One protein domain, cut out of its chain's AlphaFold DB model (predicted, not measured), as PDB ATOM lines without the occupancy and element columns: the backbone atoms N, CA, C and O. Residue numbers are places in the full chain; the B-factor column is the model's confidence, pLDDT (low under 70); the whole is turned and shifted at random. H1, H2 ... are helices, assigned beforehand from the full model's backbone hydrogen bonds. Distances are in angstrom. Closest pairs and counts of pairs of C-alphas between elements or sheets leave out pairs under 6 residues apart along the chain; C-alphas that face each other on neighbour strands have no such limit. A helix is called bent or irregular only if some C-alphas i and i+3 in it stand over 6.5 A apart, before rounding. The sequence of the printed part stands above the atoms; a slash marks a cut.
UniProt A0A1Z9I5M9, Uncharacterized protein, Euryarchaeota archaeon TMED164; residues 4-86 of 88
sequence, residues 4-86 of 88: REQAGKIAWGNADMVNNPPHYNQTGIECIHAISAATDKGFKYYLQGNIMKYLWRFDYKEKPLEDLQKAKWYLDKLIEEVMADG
ATOM      1  N   ARG A   4     -38.202   6.108 -41.172       58.62
ATOM      2  CA  ARG A   4     -37.419   7.127 -41.888       58.62
ATOM      3  C   ARG A   4     -36.007   7.315 -41.326       58.62
ATOM      4  O   ARG A   4     -35.066   7.471 -42.097       58.62
ATOM      5  N   GLU A   5     -35.839   7.269 -40.005       56.28
ATOM      6  CA  GLU A   5     -34.519   7.349 -39.358       56.28
ATOM      7  C   GLU A   5     -33.676   6.100 -39.655       56.28
ATOM      8  O   GLU A   5     -32.459   6.182 -39.830       56.28
ATOM      9  N   GLN A   6     -34.328   4.942 -39.767       57.84
ATOM     10  CA  GLN A   6     -33.671   3.680 -40.093       57.84
ATOM     11  C   GLN A   6     -33.320   3.593 -41.587       57.84
ATOM     12  O   GLN A   6     -32.211   3.182 -41.923       57.84
ATOM     13  N   ALA A   7     -34.187   4.095 -42.473       57.12
ATOM     14  CA  ALA A   7     -33.899   4.247 -43.900       57.12
ATOM     15  C   ALA A   7     -32.718   5.201 -44.159       57.12
ATOM     16  O   ALA A   7     -31.860   4.908 -44.992       57.12
ATOM     17  N   GLY A   8     -32.616   6.296 -43.396       54.19
ATOM     18  CA  GLY A   8     -31.454   7.188 -43.422       54.19
ATOM     19  C   GLY A   8     -30.165   6.480 -42.995       54.19
ATOM     20  O   GLY A   8     -29.161   6.556 -43.690       54.19
ATOM     21  N   LYS A   9     -30.174   5.706 -41.906       52.38
ATOM     22  CA  LYS A   9     -28.985   4.928 -41.508       52.38
ATOM     23  C   LYS A   9     -28.558   3.889 -42.555       52.38
ATOM     24  O   LYS A   9     -27.362   3.694 -42.738       52.38
ATOM     25  N   ILE A  10     -29.505   3.251 -43.247       54.88
ATOM     26  CA  ILE A  10     -29.221   2.227 -44.267       54.88
ATOM     27  C   ILE A  10     -28.669   2.852 -45.560       54.88
ATOM     28  O   ILE A  10     -27.724   2.317 -46.133       54.88
ATOM     29  N   ALA A  11     -29.183   4.010 -45.990       55.34
ATOM     30  CA  ALA A  11     -28.723   4.683 -47.210       55.34
ATOM     31  C   ALA A  11     -27.279   5.219 -47.111       55.34
ATOM     32  O   ALA A  11     -26.564   5.254 -48.109       55.34
ATOM     33  N   TRP A  12     -26.836   5.605 -45.910       51.12
ATOM     34  CA  TRP A  12     -25.496   6.157 -45.661       51.12
ATOM     35  C   TRP A  12     -24.487   5.127 -45.134       51.12
ATOM     36  O   TRP A  12     -23.316   5.452 -44.964       51.12
ATOM     37  N   GLY A  13     -24.918   3.884 -44.890       52.88
ATOM     38  CA  GLY A  13     -24.071   2.826 -44.329       52.88
ATOM     39  C   GLY A  13     -22.880   2.427 -45.208       52.88
ATOM     40  O   GLY A  13     -21.903   1.904 -44.684       52.88
ATOM     41  N   ASN A  14     -22.937   2.723 -46.513       58.00
ATOM     42  CA  ASN A  14     -21.888   2.408 -47.490       58.00
ATOM     43  C   ASN A  14     -21.103   3.633 -47.992       58.00
ATOM     44  O   ASN A  14     -20.276   3.492 -48.891       58.00
ATOM     45  N   ALA A  15     -21.362   4.836 -47.468       63.31
ATOM     46  CA  ALA A  15     -20.604   6.019 -47.866       63.31
ATOM     47  C   ALA A  15     -19.238   6.035 -47.163       63.31
ATOM     48  O   ALA A  15     -19.161   5.883 -45.942       63.31
ATOM     49  N   ASP A  16     -18.162   6.256 -47.919       74.94
ATOM     50  CA  ASP A  16     -16.833   6.469 -47.345       74.94
ATOM     51  C   ASP A  16     -16.771   7.856 -46.690       74.94
ATOM     52  O   ASP A  16     -16.398   8.861 -47.293       74.94
ATOM     53  N   MET A  17     -17.156   7.909 -45.416       80.00
ATOM     54  CA  MET A  17     -17.205   9.139 -44.625       80.00
ATOM     55  C   MET A  17     -15.823   9.698 -44.256       80.00
ATOM     56  O   MET A  17     -15.759  10.728 -43.571       80.00
ATOM     57  N   VAL A  18     -14.740   9.021 -44.646       75.25
ATOM     58  CA  VAL A  18     -13.360   9.459 -44.427       75.25
ATOM     59  C   VAL A  18     -12.818  10.092 -45.698       75.25
ATOM     60  O   VAL A  18     -12.426  11.256 -45.658       75.25
ATOM     61  N   ASN A  19     -12.841   9.368 -46.818       76.25
ATOM     62  CA  ASN A  19     -12.200   9.818 -48.052       76.25
ATOM     63  C   ASN A  19     -13.139  10.583 -48.984       76.25
ATOM     64  O   ASN A  19     -12.668  11.441 -49.722       76.25
ATOM     65  N   ASN A  20     -14.445  10.291 -48.972       70.38
ATOM     66  CA  ASN A  20     -15.402  10.948 -49.866       70.38
ATOM     67  C   ASN A  20     -16.772  11.175 -49.201       70.38
ATOM     68  O   ASN A  20     -17.760  10.513 -49.545       70.38
ATOM     69  N   PRO A  21     -16.869  12.103 -48.228       73.56
ATOM     70  CA  PRO A  21     -18.138  12.402 -47.587       73.56
ATOM     71  C   PRO A  21     -19.079  13.073 -48.607       73.56
ATOM     72  O   PRO A  21     -18.728  14.126 -49.149       73.56
ATOM     73  N   PRO A  22     -20.293  12.537 -48.839       66.00
ATOM     74  CA  PRO A  22     -21.168  12.981 -49.933       66.00
ATOM     75  C   PRO A  22     -21.557  14.469 -49.924       66.00
ATOM     76  O   PRO A  22     -21.997  15.002 -50.939       66.00
ATOM     77  N   HIS A  23     -21.416  15.165 -48.793       72.00
ATOM     78  CA  HIS A  23     -21.747  16.586 -48.659       72.00
ATOM     79  C   HIS A  23     -20.609  17.554 -49.028       72.00
ATOM     80  O   HIS A  23     -20.846  18.759 -48.997       72.00
ATOM     81  N   TYR A  24     -19.403  17.081 -49.379       61.94
ATOM     82  CA  TYR A  24     -18.257  17.958 -49.693       61.94
ATOM     83  C   TYR A  24     -17.964  18.179 -51.186       61.94
ATOM     84  O   TYR A  24     -17.184  19.081 -51.491       61.94
ATOM     85  N   ASN A  25     -18.595  17.439 -52.106       63.59
ATOM     86  CA  ASN A  25     -18.299  17.512 -53.547       63.59
ATOM     87  C   ASN A  25     -19.547  17.779 -54.422       63.59
ATOM     88  O   ASN A  25     -19.826  17.080 -55.390       63.59
ATOM     89  N   GLN A  26     -20.342  18.800 -54.081       63.41
ATOM     90  CA  GLN A  26     -21.552  19.139 -54.853       63.41
ATOM     91  C   GLN A  26     -21.265  19.854 -56.188       63.41
ATOM     92  O   GLN A  26     -22.144  19.918 -57.042       63.41
ATOM     93  N   THR A  27     -20.059  20.401 -56.376       66.75
ATOM     94  CA  THR A  27     -19.715  21.279 -57.513       66.75
ATOM     95  C   THR A  27     -18.524  20.791 -58.348       66.75
ATOM     96  O   THR A  27     -18.050  21.524 -59.213       66.75
ATOM     97  N   GLY A  28     -18.034  19.564 -58.121       72.88
ATOM     98  CA  GLY A  28     -16.922  18.960 -58.870       72.88
ATOM     99  C   GLY A  28     -15.522  19.374 -58.405       72.88
ATOM    100  O   GLY A  28     -14.531  18.871 -58.930       72.88
ATOM    101  N   ILE A  29     -15.425  20.267 -57.415       78.69
ATOM    102  CA  ILE A  29     -14.174  20.625 -56.743       78.69
ATOM    103  C   ILE A  29     -14.246  20.100 -55.313       78.69
ATOM    104  O   ILE A  29     -15.142  20.472 -54.554       78.69
ATOM    105  N   GLU A  30     -13.270  19.280 -54.927       84.69
ATOM    106  CA  GLU A  30     -13.126  18.848 -53.537       84.69
ATOM    107  C   GLU A  30     -12.898  20.055 -52.621       84.69
ATOM    108  O   GLU A  30     -12.018  20.888 -52.860       84.69
ATOM    109  N   CYS A  31     -13.667  20.130 -51.535       89.50
ATOM    110  CA  CYS A  31     -13.643  21.254 -50.598       89.50
ATOM    111  C   CYS A  31     -12.228  21.569 -50.074       89.50
ATOM    112  O   CYS A  31     -11.872  22.738 -49.916       89.50
ATOM    113  N   ILE A  32     -11.385  20.550 -49.869       91.88
ATOM    114  CA  ILE A  32     -10.006  20.746 -49.413       91.88
ATOM    115  C   ILE A  32      -9.143  21.518 -50.422       91.88
ATOM    116  O   ILE A  32      -8.340  22.348 -50.002       91.88
ATOM    117  N   HIS A  33      -9.338  21.320 -51.731       91.88
ATOM    118  CA  HIS A  33      -8.604  22.063 -52.758       91.88
ATOM    119  C   HIS A  33      -9.023  23.535 -52.779       91.88
ATOM    120  O   HIS A  33      -8.176  24.418 -52.886       91.88
ATOM    121  N   ALA A  34     -10.319  23.811 -52.604       92.88
ATOM    122  CA  ALA A  34     -10.812  25.180 -52.478       92.88
ATOM    123  C   ALA A  34     -10.230  25.880 -51.236       92.88
ATOM    124  O   ALA A  34      -9.811  27.033 -51.315       92.88
ATOM    125  N   ILE A  35     -10.156  25.177 -50.099       95.06
ATOM    126  CA  ILE A  35      -9.561  25.705 -48.861       95.06
ATOM    127  C   ILE A  35      -8.058  25.941 -49.026       95.06
ATOM    128  O   ILE A  35      -7.566  26.983 -48.596       95.06
ATOM    129  N   SER A  36      -7.335  25.013 -49.658       94.62
ATOM    130  CA  SER A  36      -5.909  25.175 -49.966       94.62
ATOM    131  C   SER A  36      -5.672  26.443 -50.792       94.62
ATOM    132  O   SER A  36      -4.963  27.343 -50.341       94.62
ATOM    133  N   ALA A  37      -6.387  26.604 -51.911       93.69
ATOM    134  CA  ALA A  37      -6.288  27.791 -52.761       93.69
ATOM    135  C   ALA A  37      -6.655  29.097 -52.029       93.69
ATOM    136  O   ALA A  37      -6.029  30.130 -52.252       93.69
ATOM    137  N   ALA A  38      -7.655  29.062 -51.141       96.44
ATOM    138  CA  ALA A  38      -8.094  30.237 -50.389       96.44
ATOM    139  C   ALA A  38      -7.148  30.631 -49.240       96.44
ATOM    140  O   ALA A  38      -7.185  31.777 -48.794       96.44
ATOM    141  N   THR A  39      -6.345  29.695 -48.724       95.19
ATOM    142  CA  THR A  39      -5.501  29.918 -47.536       95.19
ATOM    143  C   THR A  39      -4.008  29.999 -47.839       95.19
ATOM    144  O   THR A  39      -3.274  30.507 -46.988       95.19
ATOM    145  N   ASP A  40      -3.556  29.568 -49.023       92.12
ATOM    146  CA  ASP A  40      -2.153  29.621 -49.464       92.12
ATOM    147  C   ASP A  40      -1.210  29.077 -48.363       92.12
ATOM    148  O   ASP A  40      -1.424  27.983 -47.836       92.12
ATOM    149  N   LYS A  41      -0.232  29.864 -47.894       90.50
ATOM    150  CA  LYS A  41       0.702  29.495 -46.808       90.50
ATOM    151  C   LYS A  41       0.025  29.148 -45.476       90.50
ATOM    152  O   LYS A  41       0.667  28.596 -44.576       90.50
ATOM    153  N   GLY A  42      -1.243  29.522 -45.316       95.25
ATOM    154  CA  GLY A  42      -2.079  29.220 -44.162       95.25
ATOM    155  C   GLY A  42      -2.646  27.798 -44.152       95.25
ATOM    156  O   GLY A  42      -3.070  27.335 -43.092       95.25
ATOM    157  N   PHE A  43      -2.619  27.082 -45.281       97.12
ATOM    158  CA  PHE A  43      -3.262  25.776 -45.427       97.12
ATOM    159  C   PHE A  43      -2.760  24.742 -44.409       97.12
ATOM    160  O   PHE A  43      -3.555  24.055 -43.764       97.12
ATOM    161  N   LYS A  44      -1.453  24.720 -44.132       96.25
ATOM    162  CA  LYS A  44      -0.854  23.857 -43.098       96.25
ATOM    163  C   LYS A  44      -1.476  24.027 -41.703       96.25
ATOM    164  O   LYS A  44      -1.598  23.053 -40.963       96.25
ATOM    165  N   TYR A  45      -1.915  25.236 -41.339       97.50
ATOM    166  CA  TYR A  45      -2.551  25.491 -40.042       97.50
ATOM    167  C   TYR A  45      -4.007  25.022 -40.022       97.50
ATOM    168  O   TYR A  45      -4.490  24.555 -38.989       97.50
ATOM    169  N   TYR A  46      -4.692  25.069 -41.168       97.94
ATOM    170  CA  TYR A  46      -5.993  24.423 -41.325       97.94
ATOM    171  C   TYR A  46      -5.879  22.900 -41.143       97.94
ATOM    172  O   TYR A  46      -6.681  22.308 -40.412       97.94
ATOM    173  N   LEU A  47      -4.863  22.267 -41.743       98.25
ATOM    174  CA  LEU A  47      -4.589  20.838 -41.553       98.25
ATOM    175  C   LEU A  47      -4.302  20.528 -40.074       98.25
ATOM    176  O   LEU A  47      -4.970  19.678 -39.487       98.25
ATOM    177  N   GLN A  48      -3.402  21.287 -39.437       98.25
ATOM    178  CA  GLN A  48      -3.063  21.143 -38.015       98.25
ATOM    179  C   GLN A  48      -4.292  21.248 -37.098       98.25
ATOM    180  O   GLN A  48      -4.474  20.420 -36.201       98.25
ATOM    181  N   GLY A  49      -5.165  22.231 -37.333       98.19
ATOM    182  CA  GLY A  49      -6.402  22.392 -36.570       98.19
ATOM    183  C   GLY A  49      -7.348  21.198 -36.713       98.19
ATOM    184  O   GLY A  49      -7.955  20.771 -35.730       98.19
ATOM    185  N   ASN A  50      -7.448  20.607 -37.908       98.25
ATOM    186  CA  ASN A  50      -8.257  19.407 -38.125       98.25
ATOM    187  C   ASN A  50      -7.674  18.177 -37.423       98.25
ATOM    188  O   ASN A  50      -8.437  17.442 -36.799       98.25
ATOM    189  N   ILE A  51      -6.352  17.986 -37.464       98.44
ATOM    190  CA  ILE A  51      -5.675  16.906 -36.729       98.44
ATOM    191  C   ILE A  51      -6.013  17.016 -35.240       98.44
ATOM    192  O   ILE A  51      -6.557  16.077 -34.661       98.44
ATOM    193  N   MET A  52      -5.787  18.190 -34.639       97.88
ATOM    194  CA  MET A  52      -6.087  18.434 -33.225       97.88
ATOM    195  C   MET A  52      -7.570  18.211 -32.906       97.88
ATOM    196  O   MET A  52      -7.892  17.577 -31.906       97.88
ATOM    197  N   LYS A  53      -8.480  18.683 -33.767       95.94
ATOM    198  CA  LYS A  53      -9.926  18.474 -33.610       95.94
ATOM    199  C   LYS A  53     -10.274  16.989 -33.514       95.94
ATOM    200  O   LYS A  53     -11.042  16.617 -32.635       95.94
ATOM    201  N   TYR A  54      -9.748  16.150 -34.407       96.69
ATOM    202  CA  TYR A  54     -10.067  14.719 -34.404       96.69
ATOM    203  C   TYR A  54      -9.364  13.960 -33.273       96.69
ATOM    204  O   TYR A  54      -9.979  13.087 -32.666       96.69
ATOM    205  N   LEU A  55      -8.136  14.351 -32.911       96.00
ATOM    206  CA  LEU A  55      -7.449  13.826 -31.726       96.00
ATOM    207  C   LEU A  55      -8.131  14.222 -30.410       96.00
ATOM    208  O   LEU A  55      -8.070  13.480 -29.443       96.00
ATOM    209  N   TRP A  56      -8.803  15.368 -30.343       94.19
ATOM    210  CA  TRP A  56      -9.627  15.700 -29.181       94.19
ATOM    211  C   TRP A  56     -10.951  14.923 -29.213       94.19
ATOM    212  O   TRP A  56     -11.434  14.436 -28.194       94.19
ATOM    213  N   ARG A  57     -11.561  14.770 -30.392       94.56
ATOM    214  CA  ARG A  57     -12.909  14.209 -30.510       94.56
ATOM    215  C   ARG A  57     -12.994  12.699 -30.274       94.56
ATOM    216  O   ARG A  57     -14.038  12.259 -29.792       94.56
ATOM    217  N   PHE A  58     -11.942  11.935 -30.591       94.25
ATOM    218  CA  PHE A  58     -12.043  10.470 -30.646       94.25
ATOM    219  C   PHE A  58     -12.482   9.842 -29.316       94.25
ATOM    220  O   PHE A  58     -13.263   8.901 -29.337       94.25
ATOM    221  N   ASP A  59     -12.036  10.384 -28.179       86.69
ATOM    222  CA  ASP A  59     -12.341   9.840 -26.845       86.69
ATOM    223  C   ASP A  59     -13.668  10.369 -26.263       86.69
ATOM    224  O   ASP A  59     -14.123   9.950 -25.204       86.69
ATOM    225  N   TYR A  60     -14.318  11.307 -26.962       77.88
ATOM    226  CA  TYR A  60     -15.541  11.973 -26.505       77.88
ATOM    227  C   TYR A  60     -16.797  11.593 -27.314       77.88
ATOM    228  O   TYR A  60     -17.916  11.886 -26.894       77.88
ATOM    229  N   LYS A  61     -16.659  10.968 -28.494       76.69
ATOM    230  CA  LYS A  61     -17.779  10.660 -29.409       76.69
ATOM    231  C   LYS A  61     -17.842   9.188 -29.813       76.69
ATOM    232  O   LYS A  61     -16.901   8.428 -29.654       76.69
ATOM    233  N   GLU A  62     -18.968   8.794 -30.409       80.00
ATOM    234  CA  GLU A  62     -19.320   7.386 -30.667       80.00
ATOM    235  C   GLU A  62     -18.500   6.666 -31.757       80.00
ATOM    236  O   GLU A  62     -18.748   5.495 -32.033       80.00
ATOM    237  N   LYS A  63     -17.539   7.337 -32.409       87.94
ATOM    238  CA  LYS A  63     -16.752   6.764 -33.516       87.94
ATOM    239  C   LYS A  63     -15.243   7.045 -33.397       87.94
ATOM    240  O   LYS A  63     -14.677   7.692 -34.282       87.94
ATOM    241  N   PRO A  64     -14.570   6.535 -32.349       92.44
ATOM    242  CA  PRO A  64     -13.151   6.800 -32.091       92.44
ATOM    243  C   PRO A  64     -12.247   6.430 -33.274       92.44
ATOM    244  O   PRO A  64     -11.379   7.205 -33.664       92.44
ATOM    245  N   LEU A  65     -12.475   5.268 -33.895       93.81
ATOM    246  CA  LEU A  65     -11.647   4.806 -35.012       93.81
ATOM    247  C   LEU A  65     -11.782   5.701 -36.255       93.81
ATOM    248  O   LEU A  65     -10.773   6.018 -36.880       93.81
ATOM    249  N   GLU A  66     -13.000   6.137 -36.589       93.56
ATOM    250  CA  GLU A  66     -13.246   7.050 -37.719       93.56
ATOM    251  C   GLU A  66     -12.537   8.397 -37.490       93.56
ATOM    252  O   GLU A  66     -11.974   8.975 -38.419       93.56
ATOM    253  N   ASP A  67     -12.508   8.880 -36.245       95.69
ATOM    254  CA  ASP A  67     -11.792  10.104 -35.875       95.69
ATOM    255  C   ASP A  67     -10.277   9.947 -35.995       95.69
ATOM    256  O   ASP A  67      -9.624  10.795 -36.605       95.69
ATOM    257  N   LEU A  68      -9.707   8.847 -35.499       96.69
ATOM    258  CA  LEU A  68      -8.274   8.580 -35.647       96.69
ATOM    259  C   LEU A  68      -7.868   8.428 -37.121       96.69
ATOM    260  O   LEU A  68      -6.825   8.938 -37.529       96.69
ATOM    261  N   GLN A  69      -8.709   7.795 -37.945       97.19
ATOM    262  CA  GLN A  69      -8.489   7.699 -39.392       97.19
ATOM    263  C   GLN A  69      -8.523   9.073 -40.069       97.19
ATOM    264  O   GLN A  69      -7.657   9.372 -40.889       97.19
ATOM    265  N   LYS A  70      -9.459   9.949 -39.683       95.88
ATOM    266  CA  LYS A  70      -9.499  11.338 -40.167       95.88
ATOM    267  C   LYS A  70      -8.267  12.121 -39.726       95.88
ATOM    268  O   LYS A  70      -7.675  12.814 -40.547       95.88
ATOM    269  N   ALA A  71      -7.839  11.989 -38.472       97.75
ATOM    270  CA  ALA A  71      -6.612  12.616 -37.989       97.75
ATOM    271  C   ALA A  71      -5.397  12.183 -38.825       97.75
ATOM    272  O   ALA A  71      -4.630  13.036 -39.269       97.75
ATOM    273  N   LYS A  72      -5.268  10.876 -39.104       98.19
ATOM    274  CA  LYS A  72      -4.209  10.341 -39.969       98.19
ATOM    275  C   LYS A  72      -4.276  10.930 -41.379       98.19
ATOM    276  O   LYS A  72      -3.255  11.375 -41.884       98.19
ATOM    277  N   TRP A  73      -5.457  10.988 -41.990       97.56
ATOM    278  CA  TRP A  73      -5.627  11.540 -43.336       97.56
ATOM    279  C   TRP A  73      -5.149  12.998 -43.433       97.56
ATOM    280  O   TRP A  73      -4.411  13.354 -44.350       97.56
ATOM    281  N   TYR A  74      -5.494  13.839 -42.449       98.25
ATOM    282  CA  TYR A  74      -5.011  15.225 -42.406       98.25
ATOM    283  C   TYR A  74      -3.503  15.322 -42.130       98.25
ATOM    284  O   TYR A  74      -2.856  16.244 -42.628       98.25
ATOM    285  N   LEU A  75      -2.939  14.391 -41.352       98.50
ATOM    286  CA  LEU A  75      -1.498  14.311 -41.119       98.50
ATOM    287  C   LEU A  75      -0.739  13.927 -42.393       98.50
ATOM    288  O   LEU A  75       0.252  14.577 -42.706       98.50
ATOM    289  N   ASP A  76      -1.220  12.933 -43.142       98.06
ATOM    290  CA  ASP A  76      -0.621  12.526 -44.418       98.06
ATOM    291  C   ASP A  76      -0.586  13.721 -45.392       98.06
ATOM    292  O   ASP A  76       0.458  14.023 -45.967       98.06
ATOM    293  N   LYS A  77      -1.683  14.488 -45.487       97.00
ATOM    294  CA  LYS A  77      -1.734  15.723 -46.290       97.00
ATOM    295  C   LYS A  77      -0.744  16.783 -45.812       97.00
ATOM    296  O   LYS A  77      -0.091  17.419 -46.626       97.00
ATOM    297  N   LEU A  78      -0.599  16.973 -44.502       97.38
ATOM    298  CA  LEU A  78       0.370  17.932 -43.966       97.38
ATOM    299  C   LEU A  78       1.814  17.527 -44.296       97.38
ATOM    300  O   LEU A  78       2.636  18.393 -44.582       97.38
ATOM    301  N   ILE A  79       2.118  16.227 -44.270       97.06
ATOM    302  CA  ILE A  79       3.426  15.704 -44.680       97.06
ATOM    303  C   ILE A  79       3.676  16.011 -46.162       97.06
ATOM    304  O   ILE A  79       4.749  16.514 -46.487       97.06
ATOM    305  N   GLU A  80       2.689  15.779 -47.037       95.38
ATOM    306  CA  GLU A  80       2.777  16.123 -48.466       95.38
ATOM    307  C   GLU A  80       3.102  17.617 -48.671       95.38
ATOM    308  O   GLU A  80       4.043  17.940 -49.396       95.38
ATOM    309  N   GLU A  81       2.397  18.520 -47.977       94.12
ATOM    310  CA  GLU A  81       2.640  19.970 -48.055       94.12
ATOM    311  C   GLU A  81       4.059  20.355 -47.599       94.12
ATOM    312  O   GLU A  81       4.732  21.159 -48.239       94.12
ATOM    313  N   VAL A  82       4.560  19.761 -46.508       93.31
ATOM    314  CA  VAL A  82       5.912  20.049 -45.988       93.31
ATOM    315  C   VAL A  82       7.007  19.541 -46.929       93.31
ATOM    316  O   VAL A  82       8.027  20.217 -47.106       93.31
ATOM    317  N   MET A  83       6.805  18.371 -47.538       93.25
ATOM    318  CA  MET A  83       7.720  17.826 -48.543       93.25
ATOM    319  C   MET A  83       7.747  18.699 -49.803       93.25
ATOM    320  O   MET A  83       8.828  18.971 -50.325       93.25
ATOM    321  N   ALA A  84       6.585  19.175 -50.265       88.38
ATOM    322  CA  ALA A  84       6.483  20.080 -51.411       88.38
ATOM    323  C   ALA A  84       7.168  21.437 -51.151       88.38
ATOM    324  O   ALA A  84       7.828  21.974 -52.040       88.38
ATOM    325  N   ASP A  85       7.090  21.946 -49.918       83.06
ATOM    326  CA  ASP A  85       7.764  23.171 -49.461       83.06
ATOM    327  C   ASP A  85       9.301  23.037 -49.341       83.06
ATOM    328  O   ASP A  85       9.983  24.015 -49.022       83.06
ATOM    329  N   GLY A  86       9.870  21.842 -49.550       74.44
ATOM    330  CA  GLY A  86      11.317  21.605 -49.501       74.44
ATOM    331  C   GLY A  86      11.934  21.672 -48.097       74.44
ATOM    332  O   GLY A  86      13.150  21.790 -47.967       74.44
TER     333      GLY A  86
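What this domain is: This is residues 4 to 86 of the 88 residues of an uncharacterized protein of Euryarchaeota archaeon TMED164 (UniProt A0A1Z9I5M9). A helical hairpin is the core: H2b, the longer arm of the bent helix H2, lies side by side with H3, and the shorter arm H2a folds back from the end where H2b begins. A long stretch without a named element, residues 12 to 30, joins the short helix H1 to residue 31, where H2a begins; H1, residues 4 to 11, sticks out from the rest. The printed part has 83 residues with three named helices, in the order H1, H2, H3, and no named strand; the class is all helix. The whole is loose, with a radius of gyration of the C-alphas of 14.8 A, and only just flat, spanning 50 by 33 by 16 A.

How they stand to each other: H2, residues 31 to 57, was assigned as one helix by its hydrogen bonds but is bent, with C-alphas 38 and 41 9.5 A apart; its arms are H2a, residues 31 to 38, and H2b, residues 41 to 57. H2b is itself irregular, C-alphas 41 and 44 being 6.9 A apart. H2b and H3, residues 64 to 84, touch and form a helical hairpin; their closest C-alphas, of Ile 51 and Ala 71, are 4.6 A apart. They run opposite ways at a shallow tilt of 19 degrees. H2a and H2b are close but not clearly touching, with the closest C-alphas, of Ser 36 and Phe 43, 5.3 A apart; they run opposite ways at a steep tilt of 38 degrees. H2a and H3 are apart. H1, residues 4 to 11, stands free and is apart from H2a, H2b and H3. Every O i to N i+4 pair is within hydrogen-bond range in H1, H2a and H3, and 12 of 13 are in H2b.

Where its parts are: H2b measures 26.2 A from C-alpha 41 to C-alpha 57, and H3 30.6 A from C-alpha 64 to C-alpha 84 at (6.483, 20.080, -51.411). H2a begins with C-alpha 31 at (-13.643, 21.254, -50.598), and H1 with C-alpha 4 at (-37.419, 7.127, -41.888).

The domain as a whole: The C-alphas of Arg 4 and Gly 86, the two farthest apart, are 51.4 A apart. The printed part has no cut; the link from H1 to H2 is long, that from H2 to H3 short. Mean pLDDT of the printed part is 84.3, with residues 4 to 15, 22 and 24 to 27 under 70.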